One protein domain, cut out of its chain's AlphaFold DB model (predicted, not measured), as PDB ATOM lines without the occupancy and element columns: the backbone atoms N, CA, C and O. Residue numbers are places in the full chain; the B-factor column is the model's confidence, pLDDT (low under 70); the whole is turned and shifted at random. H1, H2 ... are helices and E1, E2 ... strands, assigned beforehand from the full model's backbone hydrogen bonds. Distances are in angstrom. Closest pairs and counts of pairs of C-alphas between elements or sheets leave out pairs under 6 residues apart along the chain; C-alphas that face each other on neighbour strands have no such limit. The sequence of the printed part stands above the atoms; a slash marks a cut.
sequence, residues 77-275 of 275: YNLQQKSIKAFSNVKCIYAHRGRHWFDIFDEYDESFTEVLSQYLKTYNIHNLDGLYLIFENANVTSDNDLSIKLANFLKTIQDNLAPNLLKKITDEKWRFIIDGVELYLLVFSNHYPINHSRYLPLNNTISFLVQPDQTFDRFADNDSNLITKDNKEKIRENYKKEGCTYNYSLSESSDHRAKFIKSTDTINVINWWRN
ATOM      1  N   TYR A  77     471.792 644.152 453.731       81.69
ATOM      2  CA  TYR A  77     472.057 643.166 452.686       81.69
ATOM      3  C   TYR A  77     471.848 641.732 453.184       81.69
ATOM      4  O   TYR A  77     471.123 640.969 452.536       81.69
ATOM      5  N   ASN A  78     472.406 641.365 454.344       82.81
ATOM      6  CA  ASN A  78     472.222 640.015 454.879       82.81
ATOM      7  C   ASN A  78     470.794 639.804 455.406       82.81
ATOM      8  O   ASN A  78     470.192 638.744 455.188       82.81
ATOM      9  N   LEU A  79     470.205 640.826 456.031       87.19
ATOM     10  CA  LEU A  79     468.858 640.767 456.595       87.19
ATOM     11  C   LEU A  79     467.764 640.755 455.534       87.19
ATOM     12  O   LEU A  79     466.740 640.104 455.741       87.19
ATOM     13  N   GLN A  80     467.938 641.414 454.386       86.56
ATOM     14  CA  GLN A  80     466.900 641.437 453.355       86.56
ATOM     15  C   GLN A  80     466.553 640.019 452.896       86.56
ATOM     16  O   GLN A  80     465.381 639.646 452.888       86.56
ATOM     17  N   GLN A  81     467.554 639.199 452.575       87.25
ATOM     18  CA  GLN A  81     467.315 637.831 452.113       87.25
ATOM     19  C   GLN A  81     466.822 636.922 453.243       87.25
ATOM     20  O   GLN A  81     465.879 636.149 453.051       87.25
ATOM     21  N   LYS A  82     467.423 637.023 454.435       89.06
ATOM     22  CA  LYS A  82     467.055 636.177 455.577       89.06
ATOM     23  C   LYS A  82     465.658 636.490 456.108       89.06
ATOM     24  O   LYS A  82     464.890 635.559 456.328       89.06
ATOM     25  N   SER A  83     465.285 637.765 456.223       88.50
ATOM     26  CA  SER A  83     463.944 638.179 456.662       88.50
ATOM     27  C   SER A  83     462.855 637.739 455.682       88.50
ATOM     28  O   SER A  83     461.816 637.251 456.120       88.50
ATOM     29  N   ILE A  84     463.087 637.838 454.363       88.94
ATOM     30  CA  ILE A  84     462.147 637.344 453.339       88.94
ATOM     31  C   ILE A  84     461.929 635.842 453.506       88.94
ATOM     32  O   ILE A  84     460.788 635.384 453.551       88.94
ATOM     33  N   LYS A  85     463.015 635.070 453.625       90.00
ATOM     34  CA  LYS A  85     462.926 633.620 453.822       90.00
ATOM     35  C   LYS A  85     462.221 633.288 455.132       90.00
ATOM     36  O   LYS A  85     461.243 632.549 455.097       90.00
ATOM     37  N   ALA A  86     462.635 633.880 456.250       88.06
ATOM     38  CA  ALA A  86     462.008 633.668 457.552       88.06
ATOM     39  C   ALA A  86     460.493 633.937 457.521       88.06
ATOM     40  O   ALA A  86     459.717 633.151 458.059       88.06
ATOM     41  N   PHE A  87     460.059 634.988 456.815       90.12
ATOM     42  CA  PHE A  87     458.643 635.333 456.673       90.12
ATOM     43  C   PHE A  87     457.877 634.503 455.635       90.12
ATOM     44  O   PHE A  87     456.652 634.457 455.698       90.12
ATOM     45  N   SER A  88     458.544 633.818 454.703       88.25
ATOM     46  CA  SER A  88     457.873 633.078 453.616       88.25
ATOM     47  C   SER A  88     456.927 631.966 454.103       88.25
ATOM     48  O   SER A  88     455.944 631.626 453.432       88.25
ATOM     49  N   ASN A  89     457.181 631.433 455.302       85.50
ATOM     50  CA  ASN A  89     456.348 630.409 455.926       85.50
ATOM     51  C   ASN A  89     455.322 630.966 456.936       85.50
ATOM     52  O   ASN A  89     454.526 630.215 457.500       85.50
ATOM     53  N   VAL A  90     455.291 632.283 457.157       88.69
ATOM     54  CA  VAL A  90     454.336 632.917 458.073       88.69
ATOM     55  C   VAL A  90     452.990 633.083 457.366       88.69
ATOM     56  O   VAL A  90     452.859 633.861 456.428       88.69
ATOM     57  N   LYS A  91     451.965 632.354 457.825       86.44
ATOM     58  CA  LYS A  91     450.597 632.386 457.254       86.44
ATOM     59  C   LYS A  91     449.602 633.206 458.088       86.44
ATOM     60  O   LYS A  91     448.387 633.044 457.977       86.44
ATOM     61  N   CYS A  92     450.112 634.075 458.960       84.88
ATOM     62  CA  CYS A  92     449.296 634.975 459.771       84.88
ATOM     63  C   CYS A  92     448.969 636.249 458.982       84.88
ATOM     64  O   CYS A  92     449.877 636.967 458.579       84.88
ATOM     65  N   ILE A  93     447.681 636.559 458.820       81.62
ATOM     66  CA  ILE A  93     447.209 637.756 458.095       81.62
ATOM     67  C   ILE A  93     447.578 639.081 458.774       81.62
ATOM     68  O   ILE A  93     447.531 640.126 458.138       81.62
ATOM     69  N   TYR A  94     447.942 639.029 460.053       82.12
ATOM     70  CA  TYR A  94     448.348 640.189 460.846       82.12
ATOM     71  C   TYR A  94     449.862 640.385 460.884       82.12
ATOM     72  O   TYR A  94     450.332 641.421 461.341       82.12
ATOM     73  N   ALA A  95     450.639 639.401 460.424       86.75
ATOM     74  CA  ALA A  95     452.088 639.499 460.460       86.75
ATOM     75  C   ALA A  95     452.579 640.460 459.375       86.75
ATOM     76  O   ALA A  95     452.459 640.183 458.182       86.75
ATOM     77  N   HIS A  96     453.186 641.570 459.794       88.12
ATOM     78  CA  HIS A  96     453.785 642.536 458.888       88.12
ATOM     79  C   HIS A  96     455.306 642.567 459.064       88.12
ATOM     80  O   HIS A  96     455.826 643.048 460.070       88.12
ATOM     81  N   ARG A  97     456.050 642.100 458.054       89.69
ATOM     82  CA  ARG A  97     457.522 642.019 458.114       89.69
ATOM     83  C   ARG A  97     458.183 643.346 458.494       89.69
ATOM     84  O   ARG A  97     459.065 643.360 459.337       89.69
ATOM     85  N   GLY A  98     457.721 644.463 457.927       87.69
ATOM     86  CA  GLY A  98     458.287 645.791 458.204       87.69
ATOM     87  C   GLY A  98     458.016 646.343 459.610       87.69
ATOM     88  O   GLY A  98     458.392 647.468 459.899       87.69
ATOM     89  N   ARG A  99     457.319 645.592 460.472       89.88
ATOM     90  CA  ARG A  99     457.117 645.924 461.893       89.88
ATOM     91  C   ARG A  99     457.951 645.039 462.815       89.88
ATOM     92  O   ARG A  99     457.656 644.933 463.996       89.88
ATOM     93  N   HIS A 100     458.960 644.366 462.279       93.12
ATOM     94  CA  HIS A 100     459.842 643.520 463.064       93.12
ATOM     95  C   HIS A 100     461.269 644.048 463.003       93.12
ATOM     96  O   HIS A 100     461.737 644.494 461.951       93.12
ATOM     97  N   TRP A 101     461.949 643.970 464.140       94.62
ATOM     98  CA  TRP A 101     463.399 644.087 464.207       94.62
ATOM     99  C   TRP A 101     463.986 642.683 464.058       94.62
ATOM    100  O   TRP A 101     463.503 641.736 464.671       94.62
ATOM    101  N   PHE A 102     464.981 642.537 463.201       95.19
ATOM    102  CA  PHE A 102     465.780 641.346 462.989       95.19
ATOM    103  C   PHE A 102     467.234 641.622 463.357       95.19
ATOM    104  O   PHE A 102     467.810 642.592 462.867       95.19
ATOM    105  N   ASP A 103     467.828 640.715 464.122       95.00
ATOM    106  CA  ASP A 103     469.276 640.633 464.294       95.00
ATOM    107  C   ASP A 103     469.764 639.196 464.149       95.00
ATOM    108  O   ASP A 103     469.004 638.233 464.310       95.00
ATOM    109  N   ILE A 104     471.037 639.069 463.783       94.19
ATOM    110  CA  ILE A 104     471.701 637.798 463.507       94.19
ATOM    111  C   ILE A 104     472.877 637.645 464.461       94.19
ATOM    112  O   ILE A 104     473.651 638.579 464.642       94.19
ATOM    113  N   PHE A 105     473.019 636.445 465.007       94.81
ATOM    114  CA  PHE A 105     474.018 636.088 465.999       94.81
ATOM    115  C   PHE A 105     474.653 634.746 465.648       94.81
ATOM    116  O   PHE A 105     474.022 633.886 465.023       94.81
ATOM    117  N   ASP A 106     475.880 634.539 466.111       94.06
ATOM    118  CA  ASP A 106     476.441 633.197 466.227       94.06
ATOM    119  C   ASP A 106     475.802 632.455 467.414       94.06
ATOM    120  O   ASP A 106     475.321 633.063 468.366       94.06
ATOM    121  N   GLU A 107     475.812 631.120 467.380       89.19
ATOM    122  CA  GLU A 107     475.130 630.229 468.337       89.19
ATOM    123  C   GLU A 107     475.338 630.556 469.833       89.19
ATOM    124  O   GLU A 107     474.434 630.318 470.636       89.19
ATOM    125  N   TYR A 108     476.509 631.076 470.210       89.62
ATOM    126  CA  TYR A 108     476.894 631.363 471.601       89.62
ATOM    127  C   TYR A 108     477.077 632.854 471.887       89.62
ATOM    128  O   TYR A 108     477.629 633.215 472.924       89.62
ATOM    129  N   ASP A 109     476.679 633.722 470.964       94.88
ATOM    130  CA  ASP A 109     476.823 635.157 471.151       94.88
ATOM    131  C   ASP A 109     475.784 635.658 472.161       94.88
ATOM    132  O   ASP A 109     474.595 635.693 471.866       94.88
ATOM    133  N   GLU A 110     476.229 636.036 473.360       96.25
ATOM    134  CA  GLU A 110     475.371 636.531 474.444       96.25
ATOM    135  C   GLU A 110     474.963 638.009 474.287       96.25
ATOM    136  O   GLU A 110     474.078 638.487 475.012       96.25
ATOM    137  N   SER A 111     475.548 638.731 473.318       96.25
ATOM    138  CA  SER A 111     475.244 640.147 473.053       96.25
ATOM    139  C   SER A 111     473.799 640.373 472.595       96.25
ATOM    140  O   SER A 111     473.278 641.484 472.703       96.25
ATOM    141  N   PHE A 112     473.080 639.311 472.201       97.31
ATOM    142  CA  PHE A 112     471.646 639.385 471.912       97.31
ATOM    143  C   PHE A 112     470.829 639.958 473.079       97.31
ATOM    144  O   PHE A 112     469.751 640.515 472.867       97.31
ATOM    145  N   THR A 113     471.307 639.816 474.319       97.62
ATOM    146  CA  THR A 113     470.634 640.379 475.497       97.62
ATOM    147  C   THR A 113     470.692 641.908 475.529       97.62
ATOM    148  O   THR A 113     469.742 642.537 476.000       97.62
ATOM    149  N   GLU A 114     471.732 642.522 474.957       96.31
ATOM    150  CA  GLU A 114     471.826 643.975 474.782       96.31
ATOM    151  C   GLU A 114     470.794 644.458 473.758       96.31
ATOM    152  O   GLU A 114     470.043 645.398 474.031       96.31
ATOM    153  N   VAL A 115     470.683 643.748 472.630       96.38
ATOM    154  CA  VAL A 115     469.657 643.986 471.600       96.38
ATOM    155  C   VAL A 115     468.253 643.825 472.181       96.38
ATOM    156  O   VAL A 115     467.396 644.688 471.993       96.38
ATOM    157  N   LEU A 116     468.007 642.771 472.966       97.31
ATOM    158  CA  LEU A 116     466.733 642.574 473.657       97.31
ATOM    159  C   LEU A 116     466.436 643.715 474.643       97.31
ATOM    160  O   LEU A 116     465.306 644.201 474.690       97.31
ATOM    161  N   SER A 117     467.430 644.189 475.400       96.06
ATOM    162  CA  SER A 117     467.265 645.337 476.300       96.06
ATOM    163  C   SER A 117     466.898 646.614 475.534       96.06
ATOM    164  O   SER A 117     465.979 647.335 475.927       96.06
ATOM    165  N   GLN A 118     467.572 646.888 474.414       93.69
ATOM    166  CA  GLN A 118     467.258 648.026 473.545       93.69
ATOM    167  C   GLN A 118     465.862 647.901 472.932       93.69
ATOM    168  O   GLN A 118     465.108 648.877 472.906       93.69
ATOM    169  N   TYR A 119     465.479 646.700 472.502       95.12
ATOM    170  CA  TYR A 119     464.139 646.419 472.012       95.12
ATOM    171  C   TYR A 119     463.086 646.742 473.070       95.12
ATOM    172  O   TYR A 119     462.194 647.538 472.795       95.12
ATOM    173  N   LEU A 120     463.224 646.230 474.299       93.75
ATOM    174  CA  LEU A 120     462.274 646.469 475.395       93.75
ATOM    175  C   LEU A 120     462.118 647.953 475.753       93.75
ATOM    176  O   LEU A 120     461.026 648.389 476.107       93.75
ATOM    177  N   LYS A 121     463.180 648.749 475.602       90.06
ATOM    178  CA  LYS A 121     463.139 650.201 475.838       90.06
ATOM    179  C   LYS A 121     462.435 650.983 474.733       90.06
ATOM    180  O   LYS A 121     462.053 652.131 474.956       90.06
ATOM    181  N   THR A 122     462.316 650.413 473.533       88.31
ATOM    182  CA  THR A 122     462.028 651.212 472.338       88.31
ATOM    183  C   THR A 122     460.906 650.684 471.448       88.31
ATOM    184  O   THR A 122     460.359 651.459 470.673       88.31
ATOM    185  N   TYR A 123     460.474 649.429 471.574       89.75
ATOM    186  CA  TYR A 123     459.497 648.811 470.667       89.75
ATOM    187  C   TYR A 123     458.170 649.581 470.520       89.75
ATOM    188  O   TYR A 123     457.604 649.612 469.427       89.75
ATOM    189  N   ASN A 124     457.698 650.234 471.590       85.94
ATOM    190  CA  ASN A 124     456.493 651.073 471.573       85.94
ATOM    191  C   ASN A 124     456.648 652.302 470.673       85.94
ATOM    192  O   ASN A 124     455.699 652.703 470.009       85.94
ATOM    193  N   ILE A 125     457.853 652.872 470.629       80.88
ATOM    194  CA  ILE A 125     458.179 654.081 469.865       80.88
ATOM    195  C   ILE A 125     458.070 653.790 468.362       80.88
ATOM    196  O   ILE A 125     457.507 654.589 467.621       80.88
ATOM    197  N   HIS A 126     458.551 652.624 467.917       77.56
ATOM    198  CA  HIS A 126     458.538 652.231 466.496       77.56
ATOM    199  C   HIS A 126     457.337 651.370 466.114       77.56
ATOM    200  O   HIS A 126     457.274 650.864 464.993       77.56
ATOM    201  N   ASN A 127     456.387 651.184 467.036       81.31
ATOM    202  CA  ASN A 127     455.203 650.359 466.819       81.31
ATOM    203  C   ASN A 127     455.570 648.946 466.305       81.31
ATOM    204  O   ASN A 127     454.932 648.422 465.385       81.31
ATOM    205  N   LEU A 128     456.635 648.350 466.865       88.94
ATOM    206  CA  LEU A 128     457.092 647.015 466.473       88.94
ATOM    207  C   LEU A 128     456.114 645.937 466.967       88.94
ATOM    208  O   LEU A 128     455.521 646.037 468.041       88.94
ATOM    209  N   ASP A 129     455.950 644.893 466.158       90.38
ATOM    210  CA  ASP A 129     455.195 643.678 466.472       90.38
ATOM    211  C   ASP A 129     456.083 642.621 467.162       90.38
ATOM    212  O   ASP A 129     455.578 641.753 467.881       90.38
ATOM    213  N   GLY A 130     457.400 642.660 466.937       94.00
ATOM    214  CA  GLY A 130     458.315 641.646 467.453       94.00
ATOM    215  C   GLY A 130     459.790 641.878 467.129       94.00
ATOM    216  O   GLY A 130     460.138 642.606 466.200       94.00
ATOM    217  N   LEU A 131     460.646 641.185 467.877       96.38
ATOM    218  CA  LEU A 131     462.084 641.059 467.657       96.38
ATOM    219  C   LEU A 131     462.414 639.617 467.258       96.38
ATOM    220  O   LEU A 131     462.163 638.693 468.028       96.38
ATOM    221  N   TYR A 132     462.983 639.432 466.072       96.19
ATOM    222  CA  TYR A 132     463.567 638.184 465.597       96.19
ATOM    223  C   TYR A 132     465.061 638.156 465.925       96.19
ATOM    224  O   TYR A 132     465.849 638.871 465.314       96.19
ATOM    225  N   LEU A 133     465.448 637.271 466.836       97.19
ATOM    226  CA  LEU A 133     466.841 636.933 467.112       97.19
ATOM    227  C   LEU A 133     467.168 635.655 466.338       97.19
ATOM    228  O   LEU A 133     466.568 634.606 466.589       97.19
ATOM    229  N   ILE A 134     468.039 635.745 465.336       96.12
ATOM    230  CA  ILE A 134     468.376 634.649 464.422       96.12
ATOM    231  C   ILE A 134     469.772 634.137 464.771       96.12
ATOM    232  O   ILE A 134     470.749 634.835 464.548       96.12
ATOM    233  N   PHE A 135     469.870 632.908 465.270       96.56
ATOM    234  CA  PHE A 135     471.142 632.284 465.626       96.56
ATOM    235  C   PHE A 135     471.571 631.310 464.535       96.56
ATOM    236  O   PHE A 135     470.885 630.315 464.268       96.56
ATOM    237  N   GLU A 136     472.701 631.601 463.902       94.44
ATOM    238  CA  GLU A 136     473.317 630.735 462.903       94.44
ATOM    239  C   GLU A 136     474.153 629.637 463.555       94.44
ATOM    240  O   GLU A 136     474.548 629.718 464.717       94.44
ATOM    241  N   ASN A 137     474.429 628.588 462.782       93.44
ATOM    242  CA  ASN A 137     475.220 627.440 463.213       93.44
ATOM    243  C   ASN A 137     474.640 626.700 464.431       93.44
ATOM    244  O   ASN A 137     475.374 626.064 465.177       93.44
ATOM    245  N   ALA A 138     473.316 626.746 464.606       92.94
ATOM    246  CA  ALA A 138     472.639 626.266 465.812       92.94
ATOM    247  C   ALA A 138     472.512 624.733 465.926       92.94
ATOM    248  O   ALA A 138     472.104 624.223 466.969       92.94
ATOM    249  N   ASN A 139     472.776 624.005 464.835       91.19
ATOM    250  CA  ASN A 139     472.794 622.541 464.734       91.19
ATOM    251  C   ASN A 139     471.591 621.840 465.395       91.19
ATOM    252  O   ASN A 139     471.736 620.813 466.053       91.19
ATOM    253  N   VAL A 140     470.384 622.388 465.218       95.12
ATOM    254  CA  VAL A 140     469.152 621.800 465.763       95.12
ATOM    255  C   VAL A 140     468.685 620.670 464.851       95.12
ATOM    256  O   VAL A 140     468.312 620.916 463.704       95.12
ATOM    257  N   THR A 141     468.689 619.439 465.362       94.81
ATOM    258  CA  THR A 141     468.292 618.238 464.600       94.81
ATOM    259  C   THR A 141     467.155 617.447 465.245       94.81
ATOM    260  O   THR A 141     466.649 616.495 464.653       94.81
ATOM    261  N   SER A 142     466.754 617.827 466.460       95.00
ATOM    262  CA  SER A 142     465.729 617.139 467.236       95.00
ATOM    263  C   SER A 142     464.938 618.089 468.143       95.00
ATOM    264  O   SER A 142     465.378 619.193 468.472       95.00
ATOM    265  N   ASP A 143     463.779 617.620 468.621       94.25
ATOM    266  CA  ASP A 143     462.970 618.314 469.640       94.25
ATOM    267  C   ASP A 143     463.751 618.513 470.960       94.25
ATOM    268  O   ASP A 143     463.539 619.492 471.684       94.25
ATOM    269  N   ASN A 144     464.682 617.603 471.266       94.44
ATOM    270  CA  ASN A 144     465.553 617.707 472.433       94.44
ATOM    271  C   ASN A 144     466.575 618.839 472.273       94.44
ATOM    272  O   ASN A 144     466.707 619.667 473.173       94.44
ATOM    273  N   ASP A 145     467.230 618.933 471.110       95.25
ATOM    274  CA  ASP A 145     468.159 620.033 470.817       95.25
ATOM    275  C   ASP A 145     467.442 621.377 470.942       95.25
ATOM    276  O   ASP A 145     467.932 622.292 471.599       95.25
ATOM    277  N   LEU A 146     466.229 621.474 470.387       94.75
ATOM    278  CA  LEU A 146     465.400 622.673 470.470       94.75
ATOM    279  C   LEU A 146     465.095 623.072 471.924       94.75
ATOM    280  O   LEU A 146     465.124 624.254 472.266       94.75
ATOM    281  N   SER A 147     464.827 622.085 472.783       95.38
ATOM    282  CA  SER A 147     464.578 622.304 474.212       95.38
ATOM    283  C   SER A 147     465.803 622.851 474.927       95.38
ATOM    284  O   SER A 147     465.686 623.817 475.676       95.38
ATOM    285  N   ILE A 148     466.971 622.261 474.662       95.56
ATOM    286  CA  ILE A 148     468.251 622.704 475.219       95.56
ATOM    287  C   ILE A 148     468.559 624.127 474.748       95.56
ATOM    288  O   ILE A 148     468.913 624.978 475.560       95.56
ATOM    289  N   LYS A 149     468.363 624.430 473.456       95.94
ATOM    290  CA  LYS A 149     468.571 625.785 472.922       95.94
ATOM    291  C   LYS A 149     467.647 626.813 473.565       95.94
ATOM    292  O   LYS A 149     468.116 627.887 473.924       95.94
ATOM    293  N   LEU A 150     466.367 626.493 473.755       96.56
ATOM    294  CA  LEU A 150     465.435 627.384 474.451       96.56
ATOM    295  C   LEU A 150     465.815 627.582 475.927       96.56
ATOM    296  O   LEU A 150     465.783 628.710 476.416       96.56
ATOM    297  N   ALA A 151     466.184 626.509 476.631       96.19
ATOM    298  CA  ALA A 151     466.617 626.592 478.023       96.19
ATOM    299  C   ALA A 151     467.863 627.480 478.163       96.19
ATOM    300  O   ALA A 151     467.867 628.392 478.989       96.19
ATOM    301  N   ASN A 152     468.862 627.288 477.297       96.50
ATOM    302  CA  ASN A 152     470.069 628.113 477.259       96.50
ATOM    303  C   ASN A 152     469.750 629.574 476.930       96.50
ATOM    304  O   ASN A 152     470.202 630.457 477.644       96.50
ATOM    305  N   PHE A 153     468.911 629.837 475.923       97.56
ATOM    306  CA  PHE A 153     468.480 631.194 475.573       97.56
ATOM    307  C   PHE A 153     467.868 631.928 476.777       97.56
ATOM    308  O   PHE A 153     468.275 633.038 477.116       97.56
ATOM    309  N   LEU A 154     466.927 631.290 477.482       97.25
ATOM    310  CA  LEU A 154     466.311 631.879 478.673       97.25
ATOM    311  C   LEU A 154     467.288 631.987 479.849       97.25
ATOM    312  O   LEU A 154     467.179 632.921 480.642       97.25
ATOM    313  N   LYS A 155     468.245 631.062 479.965       96.94
ATOM    314  CA  LYS A 155     469.293 631.111 480.984       96.94
ATOM    315  C   LYS A 155     470.246 632.284 480.754       96.94
ATOM    316  O   LYS A 155     470.486 633.041 481.687       96.94
ATOM    317  N   THR A 156     470.684 632.518 479.520       98.00
ATOM    318  CA  THR A 156     471.508 633.680 479.161       98.00
ATOM    319  C   THR A 156     470.775 634.992 479.441       98.00
ATOM    320  O   THR A 156     471.369 635.913 479.996       98.00
ATOM    321  N   ILE A 157     469.469 635.078 479.149       98.19
ATOM    322  CA  ILE A 157     468.662 636.247 479.545       98.19
ATOM    323  C   ILE A 157     468.611 636.376 481.068       98.19
ATOM    324  O   ILE A 157     468.734 637.484 481.587       98.19
ATOM    325  N   GLN A 158     468.423 635.274 481.797       97.50
ATOM    326  CA  GLN A 158     468.405 635.310 483.255       97.50
ATOM    327  C   GLN A 158     469.716 635.874 483.814       97.50
ATOM    328  O   GLN A 158     469.682 636.735 484.690       97.50
ATOM    329  N   ASP A 159     470.847 635.392 483.309       97.31
ATOM    330  CA  ASP A 159     472.165 635.710 483.851       97.31
ATOM    331  C   ASP A 159     472.614 637.135 483.500       97.31
ATOM    332  O   ASP A 159     473.227 637.795 484.337       97.31
ATOM    333  N   ASN A 160     472.247 637.639 482.316       97.44
ATOM    334  CA  ASN A 160     472.719 638.935 481.820       97.44
ATOM    335  C   ASN A 160     471.699 640.085 481.930       97.44
ATOM    336  O   ASN A 160     472.101 641.244 482.000       97.44
ATOM    337  N   LEU A 161     470.389 639.803 481.953       96.50
ATOM    338  CA  LEU A 161     469.343 640.837 481.868       96.50
ATOM    339  C   LEU A 161     468.286 640.747 482.979       96.50
ATOM    340  O   LEU A 161     467.897 641.768 483.540       96.50
ATOM    341  N   ALA A 162     467.813 639.546 483.323       96.81
ATOM    342  CA  ALA A 162     466.660 639.358 484.207       96.81
ATOM    343  C   ALA A 162     466.884 638.238 485.247       96.81
ATOM    344  O   ALA A 162     466.337 637.143 485.101       96.81
ATOM    345  N   PRO A 163     467.585 638.496 486.371       96.00
ATOM    346  CA  PRO A 163     468.013 637.460 487.331       96.00
ATOM    347  C   PRO A 163     466.901 636.560 487.893       96.00
ATOM    348  O   PRO A 163     467.131 635.408 488.268       96.00
ATOM    349  N   ASN A 164     465.667 637.066 487.945       94.88
ATOM    350  CA  ASN A 164     464.505 636.341 488.458       94.88
ATOM    351  C   ASN A 164     463.647 635.677 487.369       94.88
ATOM    352  O   ASN A 164     462.613 635.110 487.712       94.88
ATOM    353  N   LEU A 165     464.050 635.721 486.095       96.25
ATOM    354  CA  LEU A 165     463.245 635.264 484.960       96.25
ATOM    355  C   LEU A 165     462.696 633.844 485.149       96.25
ATOM    356  O   LEU A 165     461.496 633.611 485.055       96.25
ATOM    357  N   LEU A 166     463.574 632.896 485.476       95.75
ATOM    358  CA  LEU A 166     463.225 631.479 485.627       95.75
ATOM    359  C   LEU A 166     462.729 631.120 487.040       95.75
ATOM    360  O   LEU A 166     462.517 629.949 487.368       95.75
ATOM    361  N   LYS A 167     462.513 632.114 487.911       93.56
ATOM    362  CA  LYS A 167     461.991 631.875 489.257       93.56
ATOM    363  C   LYS A 167     460.574 631.305 489.159       93.56
ATOM    364  O   LYS A 167     459.710 631.880 488.509       93.56
ATOM    365  N   LYS A 168     460.326 630.191 489.859       91.50
ATOM    366  CA  LYS A 168     459.052 629.446 489.816       91.50
ATOM    367  C   LYS A 168     458.674 628.955 488.410       91.50
ATOM    368  O   LYS A 168     457.492 628.790 488.134       91.50
ATOM    369  N   ILE A 169     459.647 628.655 487.545       94.12
ATOM    370  CA  ILE A 169     459.372 628.088 486.215       94.12
ATOM    371  C   ILE A 169     458.560 626.784 486.270       94.12
ATOM    372  O   ILE A 169     457.930 626.418 485.290       94.12
ATOM    373  N   THR A 170     458.516 626.084 487.406       91.19
ATOM    374  CA  THR A 170     457.674 624.895 487.607       91.19
ATOM    375  C   THR A 170     456.179 625.198 487.776       91.19
ATOM    376  O   THR A 170     455.379 624.273 487.644       91.19
ATOM    377  N   ASP A 171     455.778 626.460 487.947       92.38
ATOM    378  CA  ASP A 171     454.379 626.907 487.946       92.38
ATOM    379  C   ASP A 171     453.814 626.963 486.511       92.38
ATOM    380  O   ASP A 171     454.398 627.587 485.629       92.38
ATOM    381  N   GLU A 172     452.663 626.332 486.262       88.06
ATOM    382  CA  GLU A 172     451.957 626.370 484.965       88.06
ATOM    383  C   GLU A 172     451.512 627.785 484.568       88.06
ATOM    384  O   GLU A 172     451.367 628.099 483.383       88.06
ATOM    385  N   LYS A 173     451.326 628.667 485.556       89.12
ATOM    386  CA  LYS A 173     450.991 630.076 485.340       89.12
ATOM    387  C   LYS A 173     452.214 630.954 485.101       89.12
ATOM    388  O   LYS A 173     452.036 632.155 484.912       89.12
ATOM    389  N   TRP A 174     453.426 630.398 485.099       93.88
ATOM    390  CA  TRP A 174     454.631 631.169 484.806       93.88
ATOM    391  C   TRP A 174     454.514 631.887 483.448       93.88
ATOM    392  O   TRP A 174     453.880 631.396 482.504       93.88
ATOM    393  N   ARG A 175     455.110 633.077 483.371       92.50
ATOM    394  CA  ARG A 175     455.128 633.950 482.194       92.50
ATOM    395  C   ARG A 175     456.540 634.432 481.924       92.50
ATOM    396  O   ARG A 175     457.303 634.678 482.856       92.50
ATOM    397  N   PHE A 176     456.855 634.601 480.645       94.94
ATOM    398  CA  PHE A 176     458.109 635.194 480.215       94.94
ATOM    399  C   PHE A 176     458.001 636.715 480.380       94.94
ATOM    400  O   PHE A 176     457.405 637.391 479.553       94.94
ATOM    401  N   ILE A 177     458.497 637.226 481.510       95.44
ATOM    402  CA  ILE A 177     458.401 638.641 481.888       95.44
ATOM    403  C   ILE A 177     459.805 639.201 482.106       95.44
ATOM    404  O   ILE A 177     460.576 638.650 482.893       95.44
ATOM    405  N   ILE A 178     460.108 640.323 481.452       95.75
ATOM    406  CA  ILE A 178     461.356 641.080 481.620       95.75
ATOM    407  C   ILE A 178     460.980 642.539 481.868       95.75
ATOM    408  O   ILE A 178     460.154 643.084 481.144       95.75
ATOM    409  N   ASP A 179     461.541 643.155 482.912       90.69
ATOM    410  CA  ASP A 179     461.291 644.560 483.277       90.69
ATOM    411  C   ASP A 179     459.799 644.948 483.332       90.69
ATOM    412  O   ASP A 179     459.392 646.037 482.942       90.69
ATOM    413  N   GLY A 180     458.959 644.028 483.822       91.00
ATOM    414  CA  GLY A 180     457.510 644.229 483.946       91.00
ATOM    415  C   GLY A 180     456.719 644.078 482.643       91.00
ATOM    416  O   GLY A 180     455.496 644.168 482.676       91.00
ATOM    417  N   VAL A 181     457.382 643.803 481.518       92.56
ATOM    418  CA  VAL A 181     456.742 643.543 480.226       92.56
ATOM    419  C   VAL A 181     456.496 642.044 480.077       92.56
ATOM    420  O   VAL A 181     457.443 641.257 480.103       92.56
ATOM    421  N   GLU A 182     455.233 641.643 479.911       93.38
ATOM    422  CA  GLU A 182     454.886 640.275 479.511       93.38
ATOM    423  C   GLU A 182     455.188 640.077 478.024       93.38
ATOM    424  O   GLU A 182     454.797 640.874 477.166       93.38
ATOM    425  N   LEU A 183     455.933 639.014 477.735       94.06
ATOM    426  CA  LEU A 183     456.445 638.697 476.416       94.06
ATOM    427  C   LEU A 183     455.952 637.318 475.985       94.06
ATOM    428  O   LEU A 183     456.003 636.331 476.723       94.06
ATOM    429  N   TYR A 184     455.547 637.233 474.730       92.12
ATOM    430  CA  TYR A 184     455.328 635.991 474.024       92.12
ATOM    431  C   TYR A 184     456.605 635.578 473.293       92.12
ATOM    432  O   TYR A 184     457.260 636.393 472.642       92.12
ATOM    433  N   LEU A 185     456.960 634.299 473.403       94.50
ATOM    434  CA  LEU A 185     458.153 633.731 472.788       94.50
ATOM    435  C   LEU A 185     457.763 632.631 471.811       94.50
ATOM    436  O   LEU A 185     457.066 631.679 472.173       94.50
ATOM    437  N   LEU A 186     458.247 632.747 470.579       93.81
ATOM    438  CA  LEU A 186     458.093 631.732 469.551       93.81
ATOM    439  C   LEU A 186     459.444 631.264 469.051       93.81
ATOM    440  O   LEU A 186     460.267 632.071 468.634       93.81
ATOM    441  N   VAL A 187     459.637 629.949 469.040       95.88
ATOM    442  CA  VAL A 187     460.869 629.342 468.541       95.88
ATOM    443  C   VAL A 187     460.623 628.733 467.165       95.88
ATOM    444  O   VAL A 187     459.697 627.937 466.977       95.88
ATOM    445  N   PHE A 188     461.458 629.112 466.205       95.62
ATOM    446  CA  PHE A 188     461.450 628.632 464.829       95.62
ATOM    447  C   PHE A 188     462.767 627.925 464.511       95.62
ATOM    448  O   PHE A 188     463.824 628.334 464.983       95.62
ATOM    449  N   SER A 189     462.724 626.869 463.700       95.81
ATOM    450  CA  SER A 189     463.926 626.130 463.289       95.81
ATOM    451  C   SER A 189     463.691 625.364 461.987       95.81
ATOM    452  O   SER A 189     462.553 625.022 461.654       95.81
ATOM    453  N   ASN A 190     464.767 625.087 461.251       93.94
ATOM    454  CA  ASN A 190     464.754 624.231 460.064       93.94
ATOM    455  C   ASN A 190     464.608 622.733 460.378       93.94
ATOM    456  O   ASN A 190     464.365 621.964 459.453       93.94
ATOM    457  N   HIS A 191     464.731 622.326 461.648       93.69
ATOM    458  CA  HIS A 191     464.427 620.967 462.127       93.69
ATOM    459  C   HIS A 191     462.963 620.574 461.883       93.69
ATOM    460  O   HIS A 191     462.649 619.427 461.569       93.69
ATOM    461  N   TYR A 192     462.050 621.537 461.996       93.69
ATOM    462  CA  TYR A 192     460.634 621.280 461.787       93.69
ATOM    463  C   TYR A 192     460.328 620.833 460.342       93.69
ATOM    464  O   TYR A 192     460.943 621.334 459.403       93.69
ATOM    465  N   PRO A 193     459.327 619.960 460.120       91.69
ATOM    466  CA  PRO A 193     458.840 619.652 458.776       91.69
ATOM    467  C   PRO A 193     458.382 620.908 458.026       91.69
ATOM    468  O   PRO A 193     457.844 621.828 458.636       91.69
ATOM    469  N   ILE A 194     458.514 620.927 456.695       90.62
ATOM    470  CA  ILE A 194     458.222 622.116 455.869       90.62
ATOM    471  C   ILE A 194     456.790 622.652 456.056       90.62
ATOM    472  O   ILE A 194     456.551 623.853 455.971       90.62
ATOM    473  N   ASN A 195     455.842 621.760 456.348       88.38
ATOM    474  CA  ASN A 195     454.429 622.045 456.592       88.38
ATOM    475  C   ASN A 195     454.118 622.300 458.079       88.38
ATOM    476  O   ASN A 195     452.979 622.169 458.519       88.38
ATOM    477  N   HIS A 196     455.120 622.609 458.893       90.06
ATOM    478  CA  HIS A 196     454.933 622.924 460.299       90.06
ATOM    479  C   HIS A 196     454.930 624.443 460.517       90.06
ATOM    480  O   HIS A 196     455.740 625.177 459.951       90.06
ATOM    481  N   SER A 197     454.071 624.937 461.418       88.25
ATOM    482  CA  SER A 197     453.911 626.384 461.667       88.25
ATOM    483  C   SER A 197     455.145 627.063 462.279       88.25
ATOM    484  O   SER A 197     455.147 628.276 462.468       88.25
ATOM    485  N   ARG A 198     456.143 626.279 462.704       92.12
ATOM    486  CA  ARG A 198     457.420 626.755 463.262       92.12
ATOM    487  C   ARG A 198     458.611 626.514 462.334       92.12
ATOM    488  O   ARG A 198     459.742 626.788 462.726       92.12
ATOM    489  N   TYR A 199     458.374 625.991 461.131       93.88
ATOM    490  CA  TYR A 199     459.452 625.768 460.183       93.88
ATOM    491  C   TYR A 199     460.067 627.084 459.723       93.88
ATOM    492  O   TYR A 199     459.357 627.991 459.277       93.88
ATOM    493  N   LEU A 200     461.393 627.150 459.844       94.69
ATOM    494  CA  LEU A 200     462.230 628.253 459.404       94.69
ATOM    495  C   LEU A 200     463.035 627.809 458.175       94.69
ATOM    496  O   LEU A 200     463.903 626.948 458.310       94.69
ATOM    497  N   PRO A 201     462.823 628.399 456.989       94.25
ATOM    498  CA  PRO A 201     463.563 628.041 455.776       94.25
ATOM    499  C   PRO A 201     464.939 628.733 455.718       94.25
ATOM    500  O   PRO A 201     465.300 629.367 454.722       94.25
ATOM    501  N   LEU A 202     465.704 628.637 456.809       92.94
ATOM    502  CA  LEU A 202     467.089 629.093 456.928       92.94
ATOM    503  C   LEU A 202     467.957 627.916 457.373       92.94
ATOM    504  O   LEU A 202     467.625 627.217 458.324       92.94
ATOM    505  N   ASN A 203     469.061 627.679 456.670       91.25
ATOM    506  CA  ASN A 203     469.909 626.525 456.944       91.25
ATOM    507  C   ASN A 203     470.620 626.674 458.289       91.25
ATOM    508  O   ASN A 203     471.142 627.741 458.595       91.25
ATOM    509  N   ASN A 204     470.680 625.579 459.047       93.44
ATOM    510  CA  ASN A 204     471.434 625.487 460.296       93.44
ATOM    511  C   ASN A 204     471.140 626.635 461.280       93.44
ATOM    512  O   ASN A 204     472.052 627.232 461.845       93.44
ATOM    513  N   THR A 205     469.863 626.996 461.419       94.94
ATOM    514  CA  THR A 205     469.439 628.204 462.130       94.94
ATOM    515  C   THR A 205     468.312 627.881 463.107       94.94
ATOM    516  O   THR A 205     467.378 627.135 462.790       94.94
ATOM    517  N   ILE A 206     468.363 628.507 464.278       96.62
ATOM    518  CA  ILE A 206     467.223 628.656 465.186       96.62
ATOM    519  C   ILE A 206     466.891 630.142 465.289       96.62
ATOM    520  O   ILE A 206     467.778 630.989 465.230       96.62
ATOM    521  N   SER A 207     465.614 630.482 465.415       97.00
ATOM    522  CA  SER A 207     465.213 631.862 465.652       97.00
ATOM    523  C   SER A 207     464.201 631.971 466.777       97.00
ATOM    524  O   SER A 207     463.258 631.182 466.861       97.00
ATOM    525  N   PHE A 208     464.402 632.979 467.615       97.50
ATOM    526  CA  PHE A 208     463.512 633.359 468.697       97.50
ATOM    527  C   PHE A 208     462.803 634.650 468.308       97.50
ATOM    528  O   PHE A 208     463.438 635.685 468.124       97.50
ATOM    529  N   LEU A 209     461.483 634.583 468.174       96.50
ATOM    530  CA  LEU A 209     460.635 635.757 468.031       96.50
ATOM    531  C   LEU A 209     460.092 636.136 469.407       96.50
ATOM    532  O   LEU A 209     459.309 635.386 469.995       96.50
ATOM    533  N   VAL A 210     460.505 637.302 469.890       96.75
ATOM    534  CA  VAL A 210     460.052 637.915 471.139       96.75
ATOM    535  C   VAL A 210     459.024 638.993 470.814       96.75
ATOM    536  O   VAL A 210     459.321 639.931 470.075       96.75
ATOM    537  N   GLN A 211     457.815 638.881 471.361       93.62
ATOM    538  CA  GLN A 211     456.720 639.819 471.107       93.62
ATOM    539  C   GLN A 211     456.140 640.335 472.426       93.62
ATOM    540  O   GLN A 211     455.775 639.525 473.267       93.62
ATOM    541  N   PRO A 212     456.016 641.651 472.623       91.44
ATOM    542  CA  PRO A 212     455.215 642.227 473.695       91.44
ATOM    543  C   PRO A 212     453.777 641.737 473.595       91.44
ATOM    544  O   PRO A 212     453.220 641.715 472.498       91.44
ATOM    545  N   ASP A 213     453.166 641.376 474.723       84.31
ATOM    546  CA  ASP A 213     451.777 640.897 474.728       84.31
ATOM    547  C   ASP A 213     450.815 641.942 474.130       84.31
ATOM    548  O   ASP A 213     449.968 641.623 473.299       84.31
ATOM    549  N   GLN A 214     451.071 643.226 474.401       79.06
ATOM    550  CA  GLN A 214     450.305 644.344 473.840       79.06
ATOM    551  C   GLN A 214     450.349 644.469 472.304       79.06
ATOM    552  O   GLN A 214     449.522 645.160 471.712       79.06
ATOM    553  N   THR A 215     451.262 643.778 471.603       78.25
ATOM    554  CA  THR A 215     451.195 643.671 470.131       78.25
ATOM    555  C   THR A 215     449.857 643.077 469.682       78.25
ATOM    556  O   THR A 215     449.358 643.408 468.601       78.25
ATOM    557  N   PHE A 216     449.266 642.201 470.497       75.06
ATOM    558  CA  PHE A 216     448.002 641.548 470.192       75.06
ATOM    559  C   PHE A 216     446.784 642.448 470.416       75.06
ATOM    560  O   PHE A 216     445.763 642.206 469.771       75.06
ATOM    561  N   ASP A 217     446.904 643.520 471.207       73.06
ATOM    562  CA  ASP A 217     445.819 644.476 471.476       73.06
ATOM    563  C   ASP A 217     445.358 645.181 470.195       73.06
ATOM    564  O   ASP A 217     444.171 645.409 469.985       73.06
ATOM    565  N   ARG A 218     446.276 645.431 469.250       70.44
ATOM    566  CA  ARG A 218     445.941 646.003 467.928       70.44
ATOM    567  C   ARG A 218     445.005 645.120 467.100       70.44
ATOM    568  O   ARG A 218     444.379 645.596 466.155       70.44
ATOM    569  N   PHE A 219     444.969 643.828 467.407       70.69
ATOM    570  CA  PHE A 219     444.158 642.825 466.720       70.69
ATOM    571  C   PHE A 219     443.051 642.277 467.622       70.69
ATOM    572  O   PHE A 219     442.352 641.327 467.239       70.69
ATOM    573  N   ALA A 220     442.928 642.849 468.816       66.69
ATOM    574  CA  ALA A 220     441.940 642.487 469.791       66.69
ATOM    575  C   ALA A 220     440.586 643.129 469.493       66.69
ATOM    576  O   ALA A 220     440.477 644.159 468.831       66.69
ATOM    577  N   ASP A 221     439.539 642.482 469.987       64.06
ATOM    578  CA  ASP A 221     438.233 643.107 470.115       64.06
ATOM    579  C   ASP A 221     438.304 644.258 471.131       64.06
ATOM    580  O   ASP A 221     438.840 644.057 472.223       64.06
ATOM    581  N   ASN A 222     437.725 645.416 470.803       60.97
ATOM    582  CA  ASN A 222     437.697 646.587 471.686       60.97
ATOM    583  C   ASN A 222     437.009 646.309 473.037       60.97
ATOM    584  O   ASN A 222     437.313 646.988 474.014       60.97
ATOM    585  N   ASP A 223     436.103 645.327 473.105       58.09
ATOM    586  CA  ASP A 223     435.354 645.009 474.325       58.09
ATOM    587  C   ASP A 223     436.051 643.951 475.195       58.09
ATOM    588  O   ASP A 223     435.856 643.918 476.411       58.09
ATOM    589  N   SER A 224     436.857 643.066 474.596       55.34
ATOM    590  CA  SER A 224     437.487 641.947 475.320       55.34
ATOM    591  C   SER A 224     439.004 642.039 475.446       55.34
ATOM    592  O   SER A 224     439.573 641.263 476.212       55.34
ATOM    593  N   ASN A 225     439.661 642.943 474.709       54.12
ATOM    594  CA  ASN A 225     441.121 643.028 474.586       54.12
ATOM    595  C   ASN A 225     441.783 641.677 474.243       54.12
ATOM    596  O   ASN A 225     442.940 641.421 474.557       54.12
ATOM    597  N   LEU A 226     441.049 640.787 473.567       62.69
ATOM    598  CA  LEU A 226     441.558 639.523 473.047       62.69
ATOM    599  C   LEU A 226     441.407 639.485 471.533       62.69
ATOM    600  O   LEU A 226     440.382 639.915 471.002       62.69
ATOM    601  N   ILE A 227     442.375 638.877 470.832       69.38
ATOM    602  CA  ILE A 227     442.186 638.502 469.422       69.38
ATOM    603  C   ILE A 227     440.881 637.716 469.326       69.38
ATOM    604  O   ILE A 227     440.750 636.661 469.967       69.38
ATOM    605  N   THR A 228     439.944 638.223 468.523       71.00
ATOM    606  CA  THR A 228     438.616 637.621 468.389       71.00
ATOM    607  C   THR A 228     438.741 636.145 468.028       71.00
ATOM    608  O   THR A 228     439.672 635.715 467.331       71.00
ATOM    609  N   LYS A 229     437.790 635.340 468.507       74.88
ATOM    610  CA  LYS A 229     437.723 633.915 468.171       74.88
ATOM    611  C   LYS A 229     437.764 633.711 466.651       74.88
ATOM    612  O   LYS A 229     438.563 632.910 466.173       74.88
ATOM    613  N   ASP A 230     437.028 634.534 465.914       76.31
ATOM    614  CA  ASP A 230     436.991 634.550 464.451       76.31
ATOM    615  C   ASP A 230     438.369 634.812 463.832       76.31
ATOM    616  O   ASP A 230     438.763 634.159 462.868       76.31
ATOM    617  N   ASN A 231     439.150 635.743 464.385       79.50
ATOM    618  CA  ASN A 231     440.492 636.043 463.891       79.50
ATOM    619  C   ASN A 231     441.470 634.896 464.167       79.50
ATOM    620  O   ASN A 231     442.266 634.545 463.292       79.50
ATOM    621  N   LYS A 232     441.381 634.259 465.342       80.38
ATOM    622  CA  LYS A 232     442.146 633.037 465.645       80.38
ATOM    623  C   LYS A 232     441.775 631.905 464.684       80.38
ATOM    624  O   LYS A 232     442.662 631.196 464.211       80.38
ATOM    625  N   GLU A 233     440.491 631.743 464.377       82.62
ATOM    626  CA  GLU A 233     439.994 630.752 463.419       82.62
ATOM    627  C   GLU A 233     440.489 631.032 461.998       82.62
ATOM    628  O   GLU A 233     441.067 630.134 461.393       82.62
ATOM    629  N   LYS A 234     440.429 632.278 461.514       85.19
ATOM    630  CA  LYS A 234     440.985 632.668 460.203       85.19
ATOM    631  C   LYS A 234     442.471 632.340 460.068       85.19
ATOM    632  O   LYS A 234     442.897 631.801 459.046       85.19
ATOM    633  N   ILE A 235     443.275 632.630 461.097       85.69
ATOM    634  CA  ILE A 235     444.703 632.268 461.098       85.69
ATOM    635  C   ILE A 235     444.851 630.747 460.969       85.69
ATOM    636  O   ILE A 235     445.604 630.267 460.123       85.69
ATOM    637  N   ARG A 236     444.113 629.975 461.773       85.94
ATOM    638  CA  ARG A 236     444.165 628.502 461.744       85.94
ATOM    639  C   ARG A 236     443.738 627.942 460.397       85.94
ATOM    640  O   ARG A 236     444.385 627.028 459.899       85.94
ATOM    641  N   GLU A 237     442.684 628.486 459.802       87.25
ATOM    642  CA  GLU A 237     442.209 628.091 458.479       87.25
ATOM    643  C   GLU A 237     443.260 628.330 457.401       87.25
ATOM    644  O   GLU A 237     443.448 627.465 456.549       87.25
ATOM    645  N   ASN A 238     443.987 629.448 457.453       88.00
ATOM    646  CA  ASN A 238     445.067 629.717 456.505       88.00
ATOM    647  C   ASN A 238     446.209 628.708 456.637       88.00
ATOM    648  O   ASN A 238     446.639 628.147 455.635       88.00
ATOM    649  N   TYR A 239     446.653 628.408 457.860       88.69
ATOM    650  CA  TYR A 239     447.647 627.350 458.077       88.69
ATOM    651  C   TYR A 239     447.121 625.975 457.624       88.69
ATOM    652  O   TYR A 239     447.845 625.225 456.977       88.69
ATOM    653  N   LYS A 240     445.847 625.659 457.887       88.12
ATOM    654  CA  LYS A 240     445.222 624.392 457.482       88.12
ATOM    655  C   LYS A 240     445.142 624.235 455.961       88.12
ATOM    656  O   LYS A 240     445.384 623.137 455.466       88.12
ATOM    657  N   LYS A 241     444.814 625.302 455.221       89.38
ATOM    658  CA  LYS A 241     444.775 625.301 453.744       89.38
ATOM    659  C   LYS A 241     446.135 624.958 453.129       89.38
ATOM    660  O   LYS A 241     446.176 624.290 452.105       89.38
ATOM    661  N   GLU A 242     447.219 625.330 453.803       85.12
ATOM    662  CA  GLU A 242     448.603 625.033 453.409       85.12
ATOM    663  C   GLU A 242     449.104 623.665 453.921       85.12
ATOM    664  O   GLU A 242     450.283 623.341 453.805       85.12
ATOM    665  N   GLY A 243     448.227 622.843 454.512       86.81
ATOM    666  CA  GLY A 243     448.579 621.511 455.014       86.81
ATOM    667  C   GLY A 243     449.266 621.501 456.384       86.81
ATOM    668  O   GLY A 243     449.789 620.462 456.795       86.81
ATOM    669  N   CYS A 244     449.253 622.624 457.110       86.19
ATOM    670  CA  CYS A 244     449.788 622.717 458.464       86.19
ATOM    671  C   CYS A 244     448.716 622.333 459.495       86.19
ATOM    672  O   CYS A 244     447.748 623.066 459.717       86.19
ATOM    673  N   THR A 245     448.899 621.202 460.178       76.25
ATOM    674  CA  THR A 245     447.988 620.759 461.244       76.25
ATOM    675  C   THR A 245     448.257 621.519 462.544       76.25
ATOM    676  O   THR A 245     449.388 621.594 463.022       76.25
ATOM    677  N   TYR A 246     447.208 622.079 463.147       74.56
ATOM    678  CA  TYR A 246     447.308 622.833 464.396       74.56
ATOM    679  C   TYR A 246     447.118 621.912 465.612       74.56
ATOM    680  O   TYR A 246     446.107 621.218 465.707       74.56
ATOM    681  N   ASN A 247     448.043 621.934 466.578       79.19
ATOM    682  CA  ASN A 247     447.823 621.299 467.882       79.19
ATOM    683  C   ASN A 247     446.914 622.204 468.736       79.19
ATOM    684  O   ASN A 247     447.382 623.131 469.405       79.19
ATOM    685  N   TYR A 248     445.601 621.972 468.653       78.31
ATOM    686  CA  TYR A 248     444.589 622.753 469.374       78.31
ATOM    687  C   TYR A 248     444.756 622.660 470.888       78.31
ATOM    688  O   TYR A 248     444.738 623.692 471.554       78.31
ATOM    689  N   SER A 249     444.986 621.451 471.411       80.50
ATOM    690  CA  SER A 249     445.168 621.215 472.847       80.50
ATOM    691  C   SER A 249     446.308 622.061 473.409       80.50
ATOM    692  O   SER A 249     446.149 622.740 474.416       80.50
ATOM    693  N   LEU A 250     447.450 622.083 472.717       83.94
ATOM    694  CA  LEU A 250     448.600 622.881 473.131       83.94
ATOM    695  C   LEU A 250     448.331 624.386 473.019       83.94
ATOM    696  O   LEU A 250     448.716 625.166 473.886       83.94
ATOM    697  N   SER A 251     447.658 624.803 471.950       79.81
ATOM    698  CA  SER A 251     447.421 626.223 471.675       79.81
ATOM    699  C   SER A 251     446.455 626.866 472.674       79.81
ATOM    700  O   SER A 251     446.660 628.013 473.074       79.81
ATOM    701  N   GLU A 252     445.447 626.112 473.111       81.38
ATOM    702  CA  GLU A 252     444.458 626.524 474.116       81.38
ATOM    703  C   GLU A 252     444.871 626.165 475.555       81.38
ATOM    704  O   GLU A 252     444.151 626.483 476.496       81.38
ATOM    705  N   SER A 253     446.032 625.528 475.750       84.56
ATOM    706  CA  SER A 253     446.518 625.118 477.074       84.56
ATOM    707  C   SER A 253     446.611 626.299 478.049       84.56
ATOM    708  O   SER A 253     447.025 627.396 477.671       84.56
ATOM    709  N   SER A 254     446.290 626.081 479.323       86.06
ATOM    710  CA  SER A 254     446.549 627.055 480.391       86.06
ATOM    711  C   SER A 254     448.011 627.080 480.843       86.06
ATOM    712  O   SER A 254     448.406 628.015 481.534       86.06
ATOM    713  N   ASP A 255     448.815 626.086 480.455       89.81
ATOM    714  CA  ASP A 255     450.261 626.082 480.673       89.81
ATOM    715  C   ASP A 255     450.949 626.865 479.549       89.81
ATOM    716  O   ASP A 255     451.052 626.401 478.409       89.81
ATOM    717  N   HIS A 256     451.398 628.084 479.854       87.12
ATOM    718  CA  HIS A 256     451.999 628.961 478.846       87.12
ATOM    719  C   HIS A 256     453.412 628.535 478.460       87.12
ATOM    720  O   HIS A 256     453.817 628.772 477.321       87.12
ATOM    721  N   ARG A 257     454.133 627.851 479.354       90.81
ATOM    722  CA  ARG A 257     455.495 627.367 479.080       90.81
ATOM    723  C   ARG A 257     455.471 626.398 477.909       90.81
ATOM    724  O   ARG A 257     456.294 626.491 477.003       90.81
ATOM    725  N   ALA A 258     454.466 625.529 477.865       89.62
ATOM    726  CA  ALA A 258     454.295 624.535 476.813       89.62
ATOM    727  C   ALA A 258     454.127 625.133 475.397       89.62
ATOM    728  O   ALA A 258     454.282 624.418 474.415       89.62
ATOM    729  N   LYS A 259     453.822 626.432 475.256       88.62
ATOM    730  CA  LYS A 259     453.481 627.049 473.959       88.62
ATOM    731  C   LYS A 259     454.680 627.557 473.149       88.62
ATOM    732  O   LYS A 259     454.513 627.843 471.957       88.62
ATOM    733  N   PHE A 260     455.851 627.700 473.773       90.88
ATOM    734  CA  PHE A 260     457.015 628.356 473.158       90.88
ATOM    735  C   PHE A 260     457.620 627.533 472.022       90.88
ATOM    736  O   PHE A 260     457.871 628.046 470.928       90.88
ATOM    737  N   ILE A 261     457.766 626.233 472.265       90.88
ATOM    738  CA  ILE A 261     458.157 625.228 471.279       90.88
ATOM    739  C   ILE A 261     456.997 624.265 471.055       90.88
ATOM    740  O   ILE A 261     456.167 624.047 471.934       90.88
ATOM    741  N   LYS A 262     456.923 623.692 469.859       89.50
ATOM    742  CA  LYS A 262     455.969 622.624 469.530       89.50
ATOM    743  C   LYS A 262     456.751 621.360 469.195       89.50
ATOM    744  O   LYS A 262     457.861 621.481 468.687       89.50
ATOM    745  N   SER A 263     456.191 620.184 469.459       87.12
ATOM    746  CA  SER A 263     456.773 618.946 468.934       87.12
ATOM    747  C   SER A 263     456.598 618.861 467.422       87.12
ATOM    748  O   SER A 263     455.708 619.492 466.846       87.12
ATOM    749  N   THR A 264     457.492 618.111 466.781       87.25
ATOM    750  CA  THR A 264     457.349 617.726 465.372       87.25
ATOM    751  C   THR A 264     456.145 616.829 465.120       87.25
ATOM    752  O   THR A 264     455.617 616.831 464.008       87.25
ATOM    753  N   ASP A 265     455.660 616.123 466.142       82.31
ATOM    754  CA  ASP A 265     454.357 615.477 466.110       82.31
ATOM    755  C   ASP A 265     453.293 616.318 466.840       82.31
ATOM    756  O   ASP A 265     453.568 617.172 467.683       82.31
ATOM    757  N   THR A 266     452.026 616.121 466.479       73.38
ATOM    758  CA  THR A 266     450.919 616.923 467.019       73.38
ATOM    759  C   THR A 266     450.390 616.409 468.358       73.38
ATOM    760  O   THR A 266     449.361 616.903 468.818       73.38
ATOM    761  N   ILE A 267     451.029 615.402 468.957       74.81
ATOM    762  CA  ILE A 267     450.532 614.693 470.144       74.81
ATOM    763  C   ILE A 267     451.374 615.063 471.363       74.81
ATOM    764  O   ILE A 267     450.833 615.316 472.440       74.81
ATOM    765  N   ASN A 268     452.688 615.132 471.187       82.00
ATOM    766  CA  ASN A 268     453.638 615.314 472.261       82.00
ATOM    767  C   ASN A 268     453.787 616.787 472.647       82.00
ATOM    768  O   ASN A 268     453.811 617.705 471.823       82.00
ATOM    769  N   VAL A 269     453.910 617.001 473.954       85.69
ATOM    770  CA  VAL A 269     454.231 618.296 474.547       85.69
ATOM    771  C   VAL A 269     455.676 618.249 475.009       85.69
ATOM    772  O   VAL A 269     456.061 617.366 475.778       85.69
ATOM    773  N   ILE A 270     456.476 619.206 474.550       88.50
ATOM    774  CA  ILE A 270     457.876 619.294 474.946       88.50
ATOM    775  C   ILE A 270     457.988 620.080 476.257       88.50
ATOM    776  O   ILE A 270     457.683 621.272 476.317       88.50
ATOM    777  N   ASN A 271     458.483 619.417 477.301       90.31
ATOM    778  CA  ASN A 271     458.696 620.016 478.619       90.31
ATOM    779  C   ASN A 271     460.094 620.641 478.727       90.31
ATOM    780  O   ASN A 271     460.926 620.170 479.502       90.31
ATOM    781  N   TRP A 272     460.374 621.685 477.943       92.56
ATOM    782  CA  TRP A 272     461.716 622.286 477.871       92.56
ATOM    783  C   TRP A 272     462.255 622.773 479.219       92.56
ATOM    784  O   TRP A 272     463.457 622.716 479.443       92.56
ATOM    785  N   TRP A 273     461.374 623.184 480.132       92.75
ATOM    786  CA  TRP A 273     461.715 623.683 481.469       92.75
ATOM    787  C   TRP A 273     462.188 622.601 482.452       92.75
ATOM    788  O   TRP A 273     462.371 622.882 483.635       92.75
ATOM    789  N   ARG A 274     462.299 621.350 481.997       87.38
ATOM    790  CA  ARG A 274     462.864 620.238 482.771       87.38
ATOM    791  C   ARG A 274     464.310 619.914 482.389       87.38
ATOM    792  O   ARG A 274     464.856 618.986 482.980       87.38
ATOM    793  N   ASN A 275     464.872 620.617 481.403       74.56
ATOM    794  CA  ASN A 275     466.266 620.467 480.983       74.56
ATOM    795  C   ASN A 275     467.193 621.375 481.785       74.56
ATOM    796  O   ASN A 275     466.718 622.441 482.240       74.56
TER     797      ASN A 275
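What this domain is: This is residues 77 to 275 of the 275 residues of an uncharacterized protein of Serratia symbiotica (UniProt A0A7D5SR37). A strongly twisted and curled sheet of five strands runs through the body, with H2 and H3 packed over one face and H1 laid across the E1 and E2 side of the other, three layers in which helices lie on both faces of a sheet. H4 continues from E5 on the same face as H1, and H5 and H6 lie farther out, off the sheet, with residues 252 to 275, a long stretch with no named element, following H6. The 199 printed residues hold six named helices and five named strands in the order H1 E1 H2 E2 H3 E3 E4 E5 H4 H5 H6; the mixed sheet has the order E1, E2, E5, E4, E3. The class is mixed, helices and strands, with under half of the residues in named elements. The whole is compact and rounded, with a radius of gyration of the C-alphas of 16.1 A and spans of 40 by 40 by 37 A.

How they stand to each other: The inner strands E4, residues 181 to 189, and E5, residues 205 to 212, are antiparallel and form a hairpin, with N 184 and O 211 2.7 A apart, within hydrogen-bond range. E3, residues 176 to 178, is an edge strand and forms a hairpin with E4, N 183 and O 176 being 2.8 A apart; E3, E4 and E5 make a meander, each strand the antiparallel neighbour of the one before. The pairing is staggered: E4 pairs with E3 over residues 181 to 183 and with E5 over 183 to 189. E2, residues 130 to 136, is antiparallel to E5, with N 135 and O 206 at 2.8 A. E1, residues 100 to 106, the other edge strand, is parallel to E2, with N 132 and O 101 at 2.7 A. H2, residues 112 to 122, is on the sheet; E1, H2 and E2 form a strand-helix-strand unit, two parallel neighbour strands with a helix between, and its crossover is right-handed. H3, residues 143 to 160, is on the same face as H2, at a height over the sheet of 8.7 A; it lies over E5 and E4, slantwise to the strands, at 37 degrees to E4 on the local plane. H2 and H3 only just touch, with 3 pairs of C-alphas within 8 A, made by residues 156 to 160 of H3 alone; the closest C-alphas, of Thr 113 and Ile 157, are 6.1 A apart. On the opposite face H1, residues 77 to 88, runs across the strands, at 67 degrees to E1 on the local plane and at a height of 9.4 A; its closest C-alphas to E1 are those of Leu 79 and Phe 102, 7.1 A apart. H4, residues 213 to 219, is on the same face as H1 but over none of the strands. H5, residues 229 to 241, and H6, residues 248 to 251, are not on the sheet and are apart from each other. Every O i to N i+4 pair is within hydrogen-bond range in H2, H3 and H5; in H1 7 of 8 are, in H4 0 of 3, beside 3 of 4 O i to N i+3 pairs, and H6 is too short for such a pair.

Where its parts are: H1 begins at C-alpha 77, (472.057, 643.166, 452.686), and measures 17.4 A. E4 is the longest strand, 25.3 A from C-alpha 181 to C-alpha 189, and E5 measures 23.1 A; E1 measures 19.8 A and E2 19.1 A. H3, the longest helix, measures 25.9 A from C-alpha 143, (462.970, 618.314, 469.640), to C-alpha 160; H5 measures 18.2 A and H2 15.3 A. The short elements are E3, H4 and H6, which ends at C-alpha 251, (447.421, 626.223, 471.675).

The domain as a whole: The two C-alphas farthest apart, of Asn 137 and Asp 223, are 45.0 A from each other. The printed part has no cut and ends at residue 275, the chain's last. The links from H1 to E1, H3 to E3 and E4 to E5 are long, and residues 252 to 275 hold no named element. The mean pLDDT of the printed part is 88.7; residues 220 to 227 are under 70.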